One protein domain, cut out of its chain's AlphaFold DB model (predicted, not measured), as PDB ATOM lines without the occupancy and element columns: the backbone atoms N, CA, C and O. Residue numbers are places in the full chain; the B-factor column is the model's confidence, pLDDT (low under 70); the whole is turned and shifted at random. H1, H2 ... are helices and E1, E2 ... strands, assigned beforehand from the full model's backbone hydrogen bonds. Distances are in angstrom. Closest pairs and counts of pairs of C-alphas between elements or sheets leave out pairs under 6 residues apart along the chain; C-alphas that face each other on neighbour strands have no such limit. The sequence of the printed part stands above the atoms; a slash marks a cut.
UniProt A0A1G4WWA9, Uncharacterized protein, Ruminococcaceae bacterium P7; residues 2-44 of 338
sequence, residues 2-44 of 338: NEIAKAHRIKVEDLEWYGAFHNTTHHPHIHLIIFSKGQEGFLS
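This is residues 2 to 44 of the 338 residues of an uncharacterized protein of Ruminococcaceae bacterium P7 (UniProt A0A1G4WWA9). A long, narrow two-stranded hairpin makes the length of this domain, with a short helix, H1, near one end and the bare turn, residues 23 to 28, sticking out at the other. The last stretch, residues 37 to 44, turns back at the helix end. The 43 printed residues hold one named helix and two named strands in the order H1, E1, E2; the sheet order is E1 - E2, antiparallel, and the class is mixed, helices and strands. The whole is loose, with a radius of gyration of the C-alphas of 12.6 A, and spans 38 by 19 by 16 A, only just a rod.

H1, residues 2 to 7, has every O i to N i+4 pair within hydrogen-bond range. E1, residues 15 to 22, comes closest to H1 where the C-alphas of Ala 5 and Leu 15 are 6.4 A apart. E2, residues 29 to 36, forms a hairpin with E1, antiparallel at 165 degrees between their directions. N 18 and O 33, 2.9 A, and N 31 and O 20, 2.8 A, are within hydrogen-bond range. C-alphas 17 and 34 face each other at 4.5 A. H1 and E2 are apart.

H1 begins at C-alpha 2, (28.049, -30.767, 2.841), and is 8.5 A long from first to last C-alpha. E1 measures 23.3 A and begins at C-alpha 15, (36.883, -32.105, 5.520). E2 measures 23.2 A and ends at C-alpha 36, (39.269, -33.780, 9.491).

The two C-alphas farthest apart, those of Thr 25 and Gly 38, are 38.6 A apart. The printed part has no cut. The links H1 to E1, 7 residues, and E1 to E2, 6 residues, are short. Residues 23 to 28 stand free. The mean pLDDT of the printed part is 87.4, and no printed residue is under 70.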
ATOM      1  N   ASN A   2      28.681 -31.383   1.667       81.88
ATOM      2  CA  ASN A   2      28.049 -30.767   2.841       81.88
ATOM      3  C   ASN A   2      27.310 -31.784   3.723       81.88
ATOM      4  O   ASN A   2      27.495 -31.749   4.932       81.88
ATOM      5  N   GLU A   3      26.577 -32.736   3.135       85.19
ATOM      6  CA  GLU A   3      25.908 -33.804   3.901       85.19
ATOM      7  C   GLU A   3      26.899 -34.689   4.670       85.19
ATOM      8  O   GLU A   3      26.686 -34.998   5.836       85.19
ATOM      9  N   ILE A   4      28.040 -35.021   4.057       86.81
ATOM     10  CA  ILE A   4      29.099 -35.809   4.701       86.81
ATOM     11  C   ILE A   4      29.751 -35.029   5.844       86.81
ATOM     12  O   ILE A   4      29.895 -35.549   6.947       86.81
ATOM     13  N   ALA A   5      30.090 -33.760   5.613       87.69
ATOM     14  CA  ALA A   5      30.626 -32.883   6.646       87.69
ATOM     15  C   ALA A   5      29.648 -32.750   7.827       87.69
ATOM     16  O   ALA A   5      30.032 -32.934   8.981       87.69
ATOM     17  N   LYS A   6      28.366 -32.508   7.531       87.31
ATOM     18  CA  LYS A   6      27.287 -32.360   8.511       87.31
ATOM     19  C   LYS A   6      27.091 -33.629   9.342       87.31
ATOM     20  O   LYS A   6      27.105 -33.541  10.568       87.31
ATOM     21  N   ALA A   7      26.982 -34.792   8.701       87.06
ATOM     22  CA  ALA A   7      26.781 -36.069   9.383       87.06
ATOM     23  C   ALA A   7      27.954 -36.444  10.302       87.06
ATOM     24  O   ALA A   7      27.741 -36.986  11.385       87.06
ATOM     25  N   HIS A   8      29.184 -36.105   9.901       87.75
ATOM     26  CA  HIS A   8      30.391 -36.310  10.704       87.75
ATOM     27  C   HIS A   8      30.689 -35.163  11.685       87.75
ATOM     28  O   HIS A   8      31.682 -35.229  12.412       87.75
ATOM     29  N   ARG A   9      29.869 -34.101  11.710       88.69
ATOM     30  CA  ARG A   9      30.095 -32.870  12.494       88.69
ATOM     31  C   ARG A   9      31.472 -32.237  12.244       88.69
ATOM     32  O   ARG A   9      32.085 -31.664  13.142       88.69
ATOM     33  N   ILE A  10      31.952 -32.328  11.009       90.25
ATOM     34  CA  ILE A  10      33.194 -31.713  10.538       90.25
ATOM     35  C   ILE A  10      32.821 -30.422   9.803       90.25
ATOM     36  O   ILE A  10      31.844 -30.384   9.054       90.25
ATOM     37  N   LYS A  11      33.583 -29.342   9.994       89.44
ATOM     38  CA  LYS A  11      33.418 -28.154   9.149       89.44
ATOM     39  C   LYS A  11      33.828 -28.493   7.721       89.44
ATOM     40  O   LYS A  11      34.854 -29.126   7.514       89.44
ATOM     41  N   VAL A  12      33.071 -28.031   6.730       89.62
ATOM     42  CA  VAL A  12      33.329 -28.346   5.312       89.62
ATOM     43  C   VAL A  12      34.760 -27.979   4.883       89.62
ATOM     44  O   VAL A  12      35.367 -28.717   4.117       89.62
ATOM     45  N   GLU A  13      35.312 -26.883   5.413       91.56
ATOM     46  CA  GLU A  13      36.690 -26.418   5.166       91.56
ATOM     47  C   GLU A  13      37.783 -27.361   5.698       91.56
ATOM     48  O   GLU A  13      38.878 -27.417   5.136       91.56
ATOM     49  N   ASP A  14      37.469 -28.137   6.736       92.12
ATOM     50  CA  ASP A  14      38.391 -29.075   7.376       92.12
ATOM     51  C   ASP A  14      38.220 -30.510   6.859       92.12
ATOM     52  O   ASP A  14      38.984 -31.388   7.259       92.12
ATOM     53  N   LEU A  15      37.211 -30.772   6.018       91.31
ATOM     54  CA  LEU A  15      36.883 -32.105   5.520       91.31
ATOM     55  C   LEU A  15      37.852 -32.532   4.413       91.31
ATOM     56  O   LEU A  15      37.923 -31.904   3.356       91.31
ATOM     57  N   GLU A  16      38.502 -33.675   4.602       91.56
ATOM     58  CA  GLU A  16      39.195 -34.390   3.536       91.56
ATOM     59  C   GLU A  16      38.655 -35.812   3.394       91.56
ATOM     60  O   GLU A  16      38.142 -36.420   4.337       91.56
ATOM     61  N   TRP A  17      38.732 -36.335   2.173       91.44
ATOM     62  CA  TRP A  17      38.220 -37.656   1.857       91.44
ATOM     63  C   TRP A  17      39.063 -38.332   0.779       91.44
ATOM     64  O   TRP A  17      39.565 -37.685  -0.140       91.44
ATOM     65  N   TYR A  18      39.164 -39.654   0.879       92.31
ATOM     66  CA  TYR A  18      39.708 -40.516  -0.162       92.31
ATOM     67  C   TYR A  18      38.699 -41.613  -0.474       92.31
ATOM     68  O   TYR A  18      38.127 -42.214   0.435       92.31
ATOM     69  N   GLY A  19      38.479 -41.867  -1.761       92.12
ATOM     70  CA  GLY A  19      37.576 -42.908  -2.239       92.12
ATOM     71  C   GLY A  19      38.306 -43.918  -3.117       92.12
ATOM     72  O   GLY A  19      39.143 -43.536  -3.934       92.12
ATOM     73  N   ALA A  20      37.957 -45.192  -2.983       92.69
ATOM     74  CA  ALA A  20      38.338 -46.248  -3.916       92.69
ATOM     75  C   ALA A  20      37.088 -47.017  -4.345       92.69
ATOM     76  O   ALA A  20      36.261 -47.359  -3.505       92.69
ATOM     77  N   PHE A  21      36.944 -47.286  -5.642       91.62
ATOM     78  CA  PHE A  21      35.803 -48.013  -6.198       91.62
ATOM     79  C   PHE A  21      36.240 -49.374  -6.734       91.62
ATOM     80  O   PHE A  21      37.183 -49.467  -7.523       91.62
ATOM     81  N   HIS A  22      35.517 -50.419  -6.348       91.31
ATOM     82  CA  HIS A  22      35.654 -51.754  -6.905       91.31
ATOM     83  C   HIS A  22      34.463 -52.053  -7.805       91.31
ATOM     84  O   HIS A  22      33.338 -52.176  -7.330       91.31
ATOM     85  N   ASN A  23      34.720 -52.228  -9.101       88.38
ATOM     86  CA  ASN A  23      33.715 -52.656 -10.069       88.38
ATOM     87  C   ASN A  23      33.701 -54.187 -10.186       88.38
ATOM     88  O   ASN A  23      34.203 -54.751 -11.159       88.38
ATOM     89  N   THR A  24      33.218 -54.873  -9.148       87.12
ATOM     90  CA  THR A  24      33.052 -56.333  -9.198       87.12
ATOM     91  C   THR A  24      31.691 -56.692  -9.791       87.12
ATOM     92  O   THR A  24      30.727 -55.954  -9.617       87.12
ATOM     93  N   THR A  25      31.595 -57.834 -10.476       78.12
ATOM     94  CA  THR A  25      30.394 -58.251 -11.226       78.12
ATOM     95  C   THR A  25      29.126 -58.369 -10.371       78.12
ATOM     96  O   THR A  25      28.032 -58.202 -10.895       78.12
ATOM     97  N   HIS A  26      29.257 -58.652  -9.071       76.12
ATOM     98  CA  HIS A  26      28.111 -58.900  -8.186       76.12
ATOM     99  C   HIS A  26      27.932 -57.850  -7.087       76.12
ATOM    100  O   HIS A  26      26.818 -57.667  -6.611       76.12
ATOM    101  N   HIS A  27      29.000 -57.144  -6.702       77.12
ATOM    102  CA  HIS A  27      28.974 -56.179  -5.601       77.12
ATOM    103  C   HIS A  27      29.880 -54.984  -5.920       77.12
ATOM    104  O   HIS A  27      30.972 -54.864  -5.345       77.12
ATOM    105  N   PRO A  28      29.495 -54.118  -6.873       86.31
ATOM    106  CA  PRO A  28      30.189 -52.855  -7.045       86.31
ATOM    107  C   PRO A  28      30.079 -52.054  -5.741       86.31
ATOM    108  O   PRO A  28      28.985 -51.876  -5.212       86.31
ATOM    109  N   HIS A  29      31.207 -51.619  -5.180       89.31
ATOM    110  CA  HIS A  29      31.214 -50.896  -3.906       89.31
ATOM    111  C   HIS A  29      32.340 -49.871  -3.837       89.31
ATOM    112  O   HIS A  29      33.359 -49.981  -4.521       89.31
ATOM    113  N   ILE A  30      32.139 -48.863  -2.990       87.94
ATOM    114  CA  ILE A  30      33.103 -47.799  -2.726       87.94
ATOM    115  C   ILE A  30      33.591 -47.933  -1.283       87.94
ATOM    116  O   ILE A  30      32.789 -48.056  -0.360       87.94
ATOM    117  N   HIS A  31      34.903 -47.861  -1.085       90.50
ATOM    118  CA  HIS A  31      35.504 -47.572   0.212       90.50
ATOM    119  C   HIS A  31      35.733 -46.071   0.316       90.50
ATOM    120  O   HIS A  31      36.403 -45.491  -0.538       90.50
ATOM    121  N   LEU A  32      35.189 -45.449   1.358       88.44
ATOM    122  CA  LEU A  32      35.343 -44.026   1.621       88.44
ATOM    123  C   LEU A  32      36.048 -43.837   2.966       88.44
ATOM    124  O   LEU A  32      35.574 -44.324   3.990       88.44
ATOM    125  N   ILE A  33      37.176 -43.136   2.957       89.38
ATOM    126  CA  ILE A  33      37.882 -42.693   4.160       89.38
ATOM    127  C   ILE A  33      37.636 -41.198   4.290       89.38
ATOM    128  O   ILE A  33      37.914 -40.451   3.355       89.38
ATOM    129  N   ILE A  34      37.120 -40.769   5.438       89.00
ATOM    130  CA  ILE A  34      36.814 -39.369   5.741       89.00
ATOM    131  C   ILE A  34      37.604 -38.972   6.980       89.00
ATOM    132  O   ILE A  34      37.611 -39.700   7.970       89.00
ATOM    133  N   PHE A  35      38.254 -37.816   6.930       88.44
ATOM    134  CA  PHE A  35      39.046 -37.293   8.033       88.44
ATOM    135  C   PHE A  35      38.929 -35.771   8.100       88.44
ATOM    136  O   PHE A  35      38.512 -35.111   7.147       88.44
ATOM    137  N   SER A  36      39.250 -35.220   9.266       91.06
ATOM    138  CA  SER A  36      39.269 -33.780   9.491       91.06
ATOM    139  C   SER A  36      40.696 -33.307   9.721       91.06
ATOM    140  O   SER A  36      41.450 -33.952  10.445       91.06
ATOM    141  N   LYS A  37      41.050 -32.155   9.147       89.19
ATOM    142  CA  LYS A  37      42.290 -31.432   9.481       89.19
ATOM    143  C   LYS A  37      42.269 -30.806  10.873       89.19
ATOM    144  O   LYS A  37      43.328 -30.484  11.404       89.19
ATOM    145  N   GLY A  38      41.071 -30.567  11.403       82.56
ATOM    146  CA  GLY A  38      40.846 -29.835  12.639       82.56
ATOM    147  C   GLY A  38      40.431 -30.762  13.774       82.56
ATOM    148  O   GLY A  38      41.249 -31.473  14.350       82.56
ATOM    149  N   GLN A  39      39.150 -30.701  14.128       79.12
ATOM    150  CA  GLN A  39      38.578 -31.458  15.241       79.12
ATOM    151  C   GLN A  39      38.270 -32.911  14.869       79.12
ATOM    152  O   GLN A  39      38.021 -33.226  13.708       79.12
ATOM    153  N   GLU A  40      38.202 -33.792  15.866       80.94
ATOM    154  CA  GLU A  40      37.739 -35.161  15.650       80.94
ATOM    155  C   GLU A  40      36.298 -35.166  15.116       80.94
ATOM    156  O   GLU A  40      35.395 -34.546  15.684       80.94
ATOM    157  N   GLY A  41      36.084 -35.859  13.995       80.06
ATOM    158  CA  GLY A  41      34.746 -36.110  13.475       80.06
ATOM    159  C   GLY A  41      34.001 -37.101  14.366       80.06
ATOM    160  O   GLY A  41      34.589 -38.050  14.880       80.06
ATOM    161  N   PHE A  42      32.693 -36.914  14.514       84.88
ATOM    162  CA  PHE A  42      31.828 -37.815  15.269       84.88
ATOM    163  C   PHE A  42      30.639 -38.228  14.414       84.88
ATOM    164  O   PHE A  42      29.862 -37.380  13.975       84.88
ATOM    165  N   LEU A  43      30.486 -39.536  14.208       85.94
ATOM    166  CA  LEU A  43      29.392 -40.106  13.436       85.94
ATOM    167  C   LEU A  43      28.412 -40.814  14.381       85.94
ATOM    168  O   LEU A  43      28.712 -41.879  14.913       85.94
ATOM    169  N   SER A  44      27.250 -40.199  14.604       88.75
ATOM    170  CA  SER A  44      26.164 -40.799  15.391       88.75
ATOM    171  C   SER A  44      25.339 -41.774  14.550       88.75
ATOM    172  O   SER A  44      25.365 -41.709  13.324       88.75
TER     173      SER A  44